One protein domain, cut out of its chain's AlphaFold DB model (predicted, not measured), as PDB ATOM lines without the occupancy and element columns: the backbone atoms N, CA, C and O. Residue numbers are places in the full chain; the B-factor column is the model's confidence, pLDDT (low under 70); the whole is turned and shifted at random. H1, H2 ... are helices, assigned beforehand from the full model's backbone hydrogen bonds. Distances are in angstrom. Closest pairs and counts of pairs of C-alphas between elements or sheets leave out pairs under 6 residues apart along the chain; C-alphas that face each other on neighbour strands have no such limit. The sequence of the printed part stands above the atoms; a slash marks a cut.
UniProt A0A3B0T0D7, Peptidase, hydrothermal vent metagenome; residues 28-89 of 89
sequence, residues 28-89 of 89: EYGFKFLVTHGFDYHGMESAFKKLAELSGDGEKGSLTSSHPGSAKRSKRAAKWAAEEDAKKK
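AT A GLANCE: This is residues 28 to 89 of the 89 residues of the protein "Peptidase" of hydrothermal vent metagenome (UniProt A0A3B0T0D7). Two long helices, H2 and H4, lie side by side and run opposite ways, with residues 79 to 87 of H4 reaching past H2; short H1 sits near both, and small H3 near H2's last residues. The 62 printed residues hold four named helices, H1 to H4, and no named strand: all helix. The rod, 42 by 17 by 14 A, is only just loose, close to compact, with radius of gyration of the C-alphas 13.0 A.

HOW THE PARTS SIT: H1, residues 28 to 36, is close to but not clearly touching H2, residues 43 to 56; their closest C-alphas, Phe 31 and Met 44, are 7.3 A apart. H4, residues 70 to 87, touches H2 with residues 70 to 78 alone, at a shallow tilt of 15 degrees; the closest C-alphas, Glu 45 and Ser 74, are 4.6 A apart. H3, residues 62 to 66, is apart from H1 and H4. Every O i to N i+4 pair is within hydrogen-bond range in H1, H2 and H4; H3 has 0 of 1, and 0 of 2 O i to N i+3 pairs.

IN THESE COORDINATES: H1 begins at C-alpha 28 (223.450, 261.185, 226.121) and spans 12.1 A, H2 20.2 A, H3 7.1 A. H4 spans 26.0 A to C-alpha 87 (219.107, 276.486, 231.971).

THE WHOLE: The farthest C-alphas, Lys 60 and Lys 89, are 42.8 A apart. The printed part has no cut and no long link. Model pLDDT is under 70 at residues 55 to 69 and 89.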
ATOM      1  N   GLU A  28     224.543 260.235 225.932       88.19
ATOM      2  CA  GLU A  28     223.450 261.185 226.121       88.19
ATOM      3  C   GLU A  28     222.430 260.687 227.154       88.19
ATOM      4  O   GLU A  28     222.000 261.452 228.017       88.19
ATOM      5  N   TYR A  29     222.071 259.400 227.108       88.12
ATOM      6  CA  TYR A  29     221.202 258.789 228.112       88.12
ATOM      7  C   TYR A  29     221.823 258.870 229.511       88.12
ATOM      8  O   TYR A  29     221.157 259.302 230.450       88.12
ATOM      9  N   GLY A  30     223.106 258.513 229.643       89.81
ATOM     10  CA  GLY A  30     223.830 258.605 230.911       89.81
ATOM     11  C   GLY A  30     223.855 260.031 231.464       89.81
ATOM     12  O   GLY A  30     223.556 260.237 232.636       89.81
ATOM     13  N   PHE A  31     224.120 261.028 230.615       92.19
ATOM     14  CA  PHE A  31     224.077 262.435 231.012       92.19
ATOM     15  C   PHE A  31     222.684 262.846 231.511       92.19
ATOM     16  O   PHE A  31     222.546 263.389 232.608       92.19
ATOM     17  N   LYS A  32     221.631 262.536 230.743       90.38
ATOM     18  CA  LYS A  32     220.240 262.837 231.118       90.38
ATOM     19  C   LYS A  32     219.836 262.160 232.423       90.38
ATOM     20  O   LYS A  32     219.143 262.780 233.226       90.38
ATOM     21  N   PHE A  33     220.273 260.925 232.651       92.75
ATOM     22  CA  PHE A  33     220.041 260.207 233.901       92.75
ATOM     23  C   PHE A  33     220.661 260.943 235.096       92.75
ATOM     24  O   PHE A  33     219.973 261.169 236.091       92.75
ATOM     25  N   LEU A  34     221.923 261.383 234.976       93.88
ATOM     26  CA  LEU A  34     222.605 262.149 236.026       93.88
ATOM     27  C   LEU A  34     221.849 263.441 236.354       93.88
ATOM     28  O   LEU A  34     221.547 263.691 237.518       93.88
ATOM     29  N   VAL A  35     221.464 264.209 235.329       92.88
ATOM     30  CA  VAL A  35     220.677 265.442 235.493       92.88
ATOM     31  C   VAL A  35     219.330 265.161 236.160       92.88
ATOM     32  O   VAL A  35     218.978 265.813 237.141       92.88
ATOM     33  N   THR A  36     218.588 264.171 235.658       90.81
ATOM     34  CA  THR A  36     217.225 263.850 236.118       90.81
ATOM     35  C   THR A  36     217.196 263.416 237.580       90.81
ATOM     36  O   THR A  36     216.213 263.656 238.274       90.81
ATOM     37  N   HIS A  37     218.246 262.753 238.058       93.50
ATOM     38  CA  HIS A  37     218.320 262.254 239.432       93.50
ATOM     39  C   HIS A  37     219.122 263.167 240.368       93.50
ATOM     40  O   HIS A  37     219.349 262.808 241.520       93.50
ATOM     41  N   GLY A  38     219.524 264.354 239.902       90.94
ATOM     42  CA  GLY A  38     220.256 265.325 240.717       90.94
ATOM     43  C   GLY A  38     221.681 264.888 241.069       90.94
ATOM     44  O   GLY A  38     222.249 265.389 242.036       90.94
ATOM     45  N   PHE A  39     222.256 263.958 240.305       93.69
ATOM     46  CA  PHE A  39     223.665 263.602 240.422       93.69
ATOM     47  C   PHE A  39     224.554 264.650 239.749       93.69
ATOM     48  O   PHE A  39     224.118 265.412 238.882       93.69
ATOM     49  N   ASP A  40     225.834 264.651 240.120       93.81
ATOM     50  CA  ASP A  40     226.828 265.523 239.504       93.81
ATOM     51  C   ASP A  40     227.158 265.066 238.071       93.81
ATOM     52  O   ASP A  40     227.912 264.115 237.842       93.81
ATOM     53  N   TYR A  41     226.593 265.769 237.088       93.56
ATOM     54  CA  TYR A  41     226.828 265.521 235.667       93.56
ATOM     55  C   TYR A  41     228.186 266.038 235.165       93.56
ATOM     56  O   TYR A  41     228.623 265.602 234.097       93.56
ATOM     57  N   HIS A  42     228.913 266.872 235.923       93.69
ATOM     58  CA  HIS A  42     230.302 267.235 235.591       93.69
ATOM     59  C   HIS A  42     231.263 266.054 235.786       93.69
ATOM     60  O   HIS A  42     232.286 265.948 235.098       93.69
ATOM     61  N   GLY A  43     230.904 265.101 236.654       91.31
ATOM     62  CA  GLY A  43     231.655 263.861 236.855       91.31
ATOM     63  C   GLY A  43     231.848 263.051 235.567       91.31
ATOM     64  O   GLY A  43     232.870 262.385 235.398       91.31
ATOM     65  N   MET A  44     230.922 263.169 234.611       92.00
ATOM     66  CA  MET A  44     231.002 262.488 233.317       92.00
ATOM     67  C   MET A  44     232.182 262.973 232.459       92.00
ATOM     68  O   MET A  44     232.888 262.158 231.860       92.00
ATOM     69  N   GLU A  45     232.444 264.286 232.421       91.56
ATOM     70  CA  GLU A  45     233.603 264.849 231.713       91.56
ATOM     71  C   GLU A  45     234.907 264.331 232.319       91.56
ATOM     72  O   GLU A  45     235.788 263.858 231.591       91.56
ATOM     73  N   SER A  46     235.005 264.397 233.649       88.62
ATOM     74  CA  SER A  46     236.182 263.972 234.408       88.62
ATOM     75  C   SER A  46     236.474 262.486 234.206       88.62
ATOM     76  O   SER A  46     237.620 262.109 233.958       88.62
ATOM     77  N   ALA A  47     235.437 261.643 234.213       88.12
ATOM     78  CA  ALA A  47     235.560 260.219 233.924       88.12
ATOM     79  C   ALA A  47     236.099 259.970 232.505       88.12
ATOM     80  O   ALA A  47     237.042 259.199 232.325       88.12
ATOM     81  N   PHE A  48     235.567 260.656 231.488       87.62
ATOM     82  CA  PHE A  48     236.061 260.515 230.115       87.62
ATOM     83  C   PHE A  48     237.474 261.050 229.917       87.62
ATOM     84  O   PHE A  48     238.242 260.454 229.157       87.62
ATOM     85  N   LYS A  49     237.837 262.135 230.604       85.31
ATOM     86  CA  LYS A  49     239.202 262.661 230.605       85.31
ATOM     87  C   LYS A  49     240.162 261.653 231.231       85.31
ATOM     88  O   LYS A  49     241.168 261.326 230.610       85.31
ATOM     89  N   LYS A  50     239.806 261.071 232.381       84.38
ATOM     90  CA  LYS A  50     240.629 260.048 233.034       84.38
ATOM     91  C   LYS A  50     240.785 258.797 232.176       84.38
ATOM     92  O   LYS A  50     241.885 258.271 232.057       84.38
ATOM     93  N   LEU A  51     239.710 258.355 231.524       81.38
ATOM     94  CA  LEU A  51     239.771 257.256 230.560       81.38
ATOM     95  C   LEU A  51     240.686 257.589 229.378       81.38
ATOM     96  O   LEU A  51     241.414 256.714 228.920       81.38
ATOM     97  N   ALA A  52     240.670 258.828 228.879       77.75
ATOM     98  CA  ALA A  52     241.564 259.258 227.805       77.75
ATOM     99  C   ALA A  52     243.040 259.274 228.242       77.75
ATOM    100  O   ALA A  52     243.879 258.795 227.487       77.75
ATOM    101  N   GLU A  53     243.340 259.758 229.450       77.75
ATOM    102  CA  GLU A  53     244.691 259.746 230.039       77.75
ATOM    103  C   GLU A  53     245.218 258.314 230.206       77.75
ATOM    104  O   GLU A  53     246.276 257.980 229.682       77.75
ATOM    105  N   LEU A  54     244.431 257.429 230.829       72.19
ATOM    106  CA  LEU A  54     244.784 256.012 230.992       72.19
ATOM    107  C   LEU A  54     244.978 255.286 229.648       72.19
ATOM    108  O   LEU A  54     245.674 254.279 229.588       72.19
ATOM    109  N   SER A  55     244.376 255.794 228.568       66.06
ATOM    110  CA  SER A  55     244.545 255.250 227.214       66.06
ATOM    111  C   SER A  55     245.835 255.719 226.520       66.06
ATOM    112  O   SER A  55     246.217 255.119 225.516       66.06
ATOM    113  N   GLY A  56     246.475 256.797 226.991       58.81
ATOM    114  CA  GLY A  56     247.689 257.378 226.402       58.81
ATOM    115  C   GLY A  56     248.999 256.827 226.975       58.81
ATOM    116  O   GLY A  56     249.992 256.778 226.255       58.81
ATOM    117  N   ASP A  57     248.988 256.356 228.225       55.91
ATOM    118  CA  ASP A  57     250.184 255.952 228.990       55.91
ATOM    119  C   ASP A  57     250.598 254.466 228.849       55.91
ATOM    120  O   ASP A  57     251.456 253.977 229.578       55.91
ATOM    121  N   GLY A  58     250.076 253.737 227.856       52.00
ATOM    122  CA  GLY A  58     250.743 252.514 227.379       52.00
ATOM    123  C   GLY A  58     250.218 251.155 227.854       52.00
ATOM    124  O   GLY A  58     250.869 250.150 227.577       52.00
ATOM    125  N   GLU A  59     249.024 251.049 228.441       47.94
ATOM    126  CA  GLU A  59     248.345 249.749 228.556       47.94
ATOM    127  C   GLU A  59     247.272 249.594 227.475       47.94
ATOM    128  O   GLU A  59     246.269 250.308 227.440       47.94
ATOM    129  N   LYS A  60     247.464 248.607 226.590       52.22
ATOM    130  CA  LYS A  60     246.446 248.092 225.660       52.22
ATOM    131  C   LYS A  60     245.321 247.393 226.444       52.22
ATOM    132  O   LYS A  60     245.107 246.192 226.310       52.22
ATOM    133  N   GLY A  61     244.611 248.131 227.292       50.59
ATOM    134  CA  GLY A  61     243.459 247.637 228.031       50.59
ATOM    135  C   GLY A  61     242.273 247.441 227.088       50.59
ATOM    136  O   GLY A  61     241.948 248.333 226.301       50.59
ATOM    137  N   SER A  62     241.605 246.290 227.198       52.78
ATOM    138  CA  SER A  62     240.406 245.850 226.453       52.78
ATOM    139  C   SER A  62     239.308 246.930 226.272       52.78
ATOM    140  O   SER A  62     238.556 246.931 225.295       52.78
ATOM    141  N   LEU A  63     239.271 247.932 227.157       50.94
ATOM    142  CA  LEU A  63     238.351 249.076 227.114       50.94
ATOM    143  C   LEU A  63     238.619 250.056 225.950       50.94
ATOM    144  O   LEU A  63     237.679 250.650 225.416       50.94
ATOM    145  N   THR A  64     239.876 250.201 225.514       50.84
ATOM    146  CA  THR A  64     240.280 251.107 224.417       50.84
ATOM    147  C   THR A  64     239.818 250.616 223.044       50.84
ATOM    148  O   THR A  64     239.396 251.422 222.214       50.84
ATOM    149  N   SER A  65     239.816 249.294 222.823       48.97
ATOM    150  CA  SER A  65     239.358 248.682 221.565       48.97
ATOM    151  C   SER A  65     237.849 248.822 221.360       48.97
ATOM    152  O   SER A  65     237.389 248.941 220.228       48.97
ATOM    153  N   SER A  66     237.071 248.896 222.444       50.69
ATOM    154  CA  SER A  66     235.613 249.062 222.359       50.69
ATOM    155  C   SER A  66     235.185 250.535 222.224       50.69
ATOM    156  O   SER A  66     234.171 250.839 221.586       50.69
ATOM    157  N   HIS A  67     235.974 251.493 222.735       53.62
ATOM    158  CA  HIS A  67     235.647 252.929 222.700       53.62
ATOM    159  C   HIS A  67     236.807 253.839 222.244       53.62
ATOM    160  O   HIS A  67     237.261 254.691 223.011       53.62
ATOM    161  N   PRO A  68     237.220 253.779 220.961       54.19
ATOM    162  CA  PRO A  68     238.054 254.818 220.362       54.19
ATOM    163  C   PRO A  68     237.283 256.150 220.359       54.19
ATOM    164  O   PRO A  68     236.345 256.334 219.581       54.19
ATOM    165  N   GLY A  69     237.616 257.070 221.272       65.25
ATOM    166  CA  GLY A  69     236.994 258.401 221.303       65.25
ATOM    167  C   GLY A  69     236.851 259.110 222.652       65.25
ATOM    168  O   GLY A  69     236.196 260.150 222.682       65.25
ATOM    169  N   SER A  70     237.435 258.623 223.753       71.75
ATOM    170  CA  SER A  70     237.246 259.200 225.102       71.75
ATOM    171  C   SER A  70     237.516 260.711 225.198       71.75
ATOM    172  O   SER A  70     236.733 261.428 225.810       71.75
ATOM    173  N   ALA A  71     238.518 261.246 224.489       75.62
ATOM    174  CA  ALA A  71     238.758 262.695 224.438       75.62
ATOM    175  C   ALA A  71     237.615 263.485 223.762       75.62
ATOM    176  O   ALA A  71     237.256 264.575 224.204       75.62
ATOM    177  N   LYS A  72     237.003 262.937 222.700       81.25
ATOM    178  CA  LYS A  72     235.829 263.546 222.046       81.25
ATOM    179  C   LYS A  72     234.590 263.462 222.946       81.25
ATOM    180  O   LYS A  72     233.810 264.410 222.977       81.25
ATOM    181  N   ARG A  73     234.435 262.360 223.691       84.81
ATOM    182  CA  ARG A  73     233.350 262.164 224.671       84.81
ATOM    183  C   ARG A  73     233.461 263.149 225.836       84.81
ATOM    184  O   ARG A  73     232.466 263.771 226.179       84.81
ATOM    185  N   SER A  74     234.671 263.381 226.350       87.19
ATOM    186  CA  SER A  74     234.946 264.393 227.383       87.19
ATOM    187  C   SER A  74     234.514 265.795 226.935       87.19
ATOM    188  O   SER A  74     233.674 266.409 227.586       87.19
ATOM    189  N   LYS A  75     234.961 266.254 225.755       87.12
ATOM    190  CA  LYS A  75     234.545 267.560 225.203       87.12
ATOM    191  C   LYS A  75     233.027 267.692 225.047       87.12
ATOM    192  O   LYS A  75     232.476 268.774 225.228       87.12
ATOM    193  N   ARG A  76     232.349 266.605 224.679       89.88
ATOM    194  CA  ARG A  76     230.892 266.593 224.523       89.88
ATOM    195  C   ARG A  76     230.169 266.675 225.866       89.88
ATOM    196  O   ARG A  76     229.245 267.470 225.981       89.88
ATOM    197  N   ALA A  77     230.622 265.919 226.866       90.69
ATOM    198  CA  ALA A  77     230.086 265.986 228.224       90.69
ATOM    199  C   ALA A  77     230.240 267.396 228.822       90.69
ATOM    200  O   ALA A  77     229.281 267.920 229.377       90.69
ATOM    201  N   ALA A  78     231.390 268.048 228.607       92.50
ATOM    202  CA  ALA A  78     231.612 269.435 229.019       92.50
ATOM    203  C   ALA A  78     230.604 270.411 228.378       92.50
ATOM    204  O   ALA A  78     230.052 271.279 229.050       92.50
ATOM    205  N   LYS A  79     230.317 270.245 227.076       93.44
ATOM    206  CA  LYS A  79     229.318 271.057 226.360       93.44
ATOM    207  C   LYS A  79     227.918 270.891 226.955       93.44
ATOM    208  O   LYS A  79     227.243 271.888 227.182       93.44
ATOM    209  N   TRP A  80     227.494 269.655 227.213       93.50
ATOM    210  CA  TRP A  80     226.181 269.383 227.801       93.50
ATOM    211  C   TRP A  80     226.052 269.933 229.220       93.50
ATOM    212  O   TRP A  80     225.013 270.497 229.551       93.50
ATOM    213  N   ALA A  81     227.103 269.820 230.034       93.19
ATOM    214  CA  ALA A  81     227.120 270.394 231.375       93.19
ATOM    215  C   ALA A  81     226.932 271.920 231.332       93.19
ATOM    216  O   ALA A  81     226.049 272.445 232.001       93.19
ATOM    217  N   ALA A  82     227.669 272.612 230.456       94.62
ATOM    218  CA  ALA A  82     227.526 274.056 230.275       94.62
ATOM    219  C   ALA A  82     226.125 274.468 229.779       94.62
ATOM    220  O   ALA A  82     225.587 275.489 230.211       94.62
ATOM    221  N   GLU A  83     225.523 273.687 228.877       91.94
ATOM    222  CA  GLU A  83     224.146 273.905 228.416       91.94
ATOM    223  C   GLU A  83     223.124 273.700 229.539       91.94
ATOM    224  O   GLU A  83     222.136 274.427 229.600       91.94
ATOM    225  N   GLU A  84     223.338 272.724 230.420       90.88
ATOM    226  CA  GLU A  84     222.448 272.466 231.551       90.88
ATOM    227  C   GLU A  84     222.570 273.544 232.632       90.88
ATOM    228  O   GLU A  84     221.556 274.050 233.111       90.88
ATOM    229  N   ASP A  85     223.788 273.983 232.946       93.56
ATOM    230  CA  ASP A  85     224.027 275.090 233.875       93.56
ATOM    231  C   ASP A  85     223.369 276.385 233.396       93.56
ATOM    232  O   ASP A  85     222.825 277.147 234.196       93.56
ATOM    233  N   ALA A  86     223.379 276.632 232.084       94.00
ATOM    234  CA  ALA A  86     222.734 277.797 231.493       94.00
ATOM    235  C   ALA A  86     221.202 277.785 231.646       94.00
ATOM    236  O   ALA A  86     220.612 278.858 231.705       94.00
ATOM    237  N   LYS A  87     220.562 276.610 231.737       86.06
ATOM    238  CA  LYS A  87     219.107 276.486 231.971       86.06
ATOM    239  C   LYS A  87     218.711 276.663 233.434       86.06
ATOM    240  O   LYS A  87     217.545 276.910 233.715       86.06
ATOM    241  N   LYS A  88     219.657 276.463 234.356       77.12
ATOM    242  CA  LYS A  88     219.441 276.587 235.806       77.12
ATOM    243  C   LYS A  88     219.670 278.005 236.336       77.12
ATOM    244  O   LYS A  88     219.462 278.231 237.525       77.12
ATOM    245  N   LYS A  89     220.128 278.923 235.481       60.88
ATOM    246  CA  LYS A  89     220.208 280.363 235.759       60.88
ATOM    247  C   LYS A  89     218.868 281.037 235.505       60.88
ATOM    248  O   LYS A  89     218.563 281.973 236.272       60.88
TER     249      LYS A  89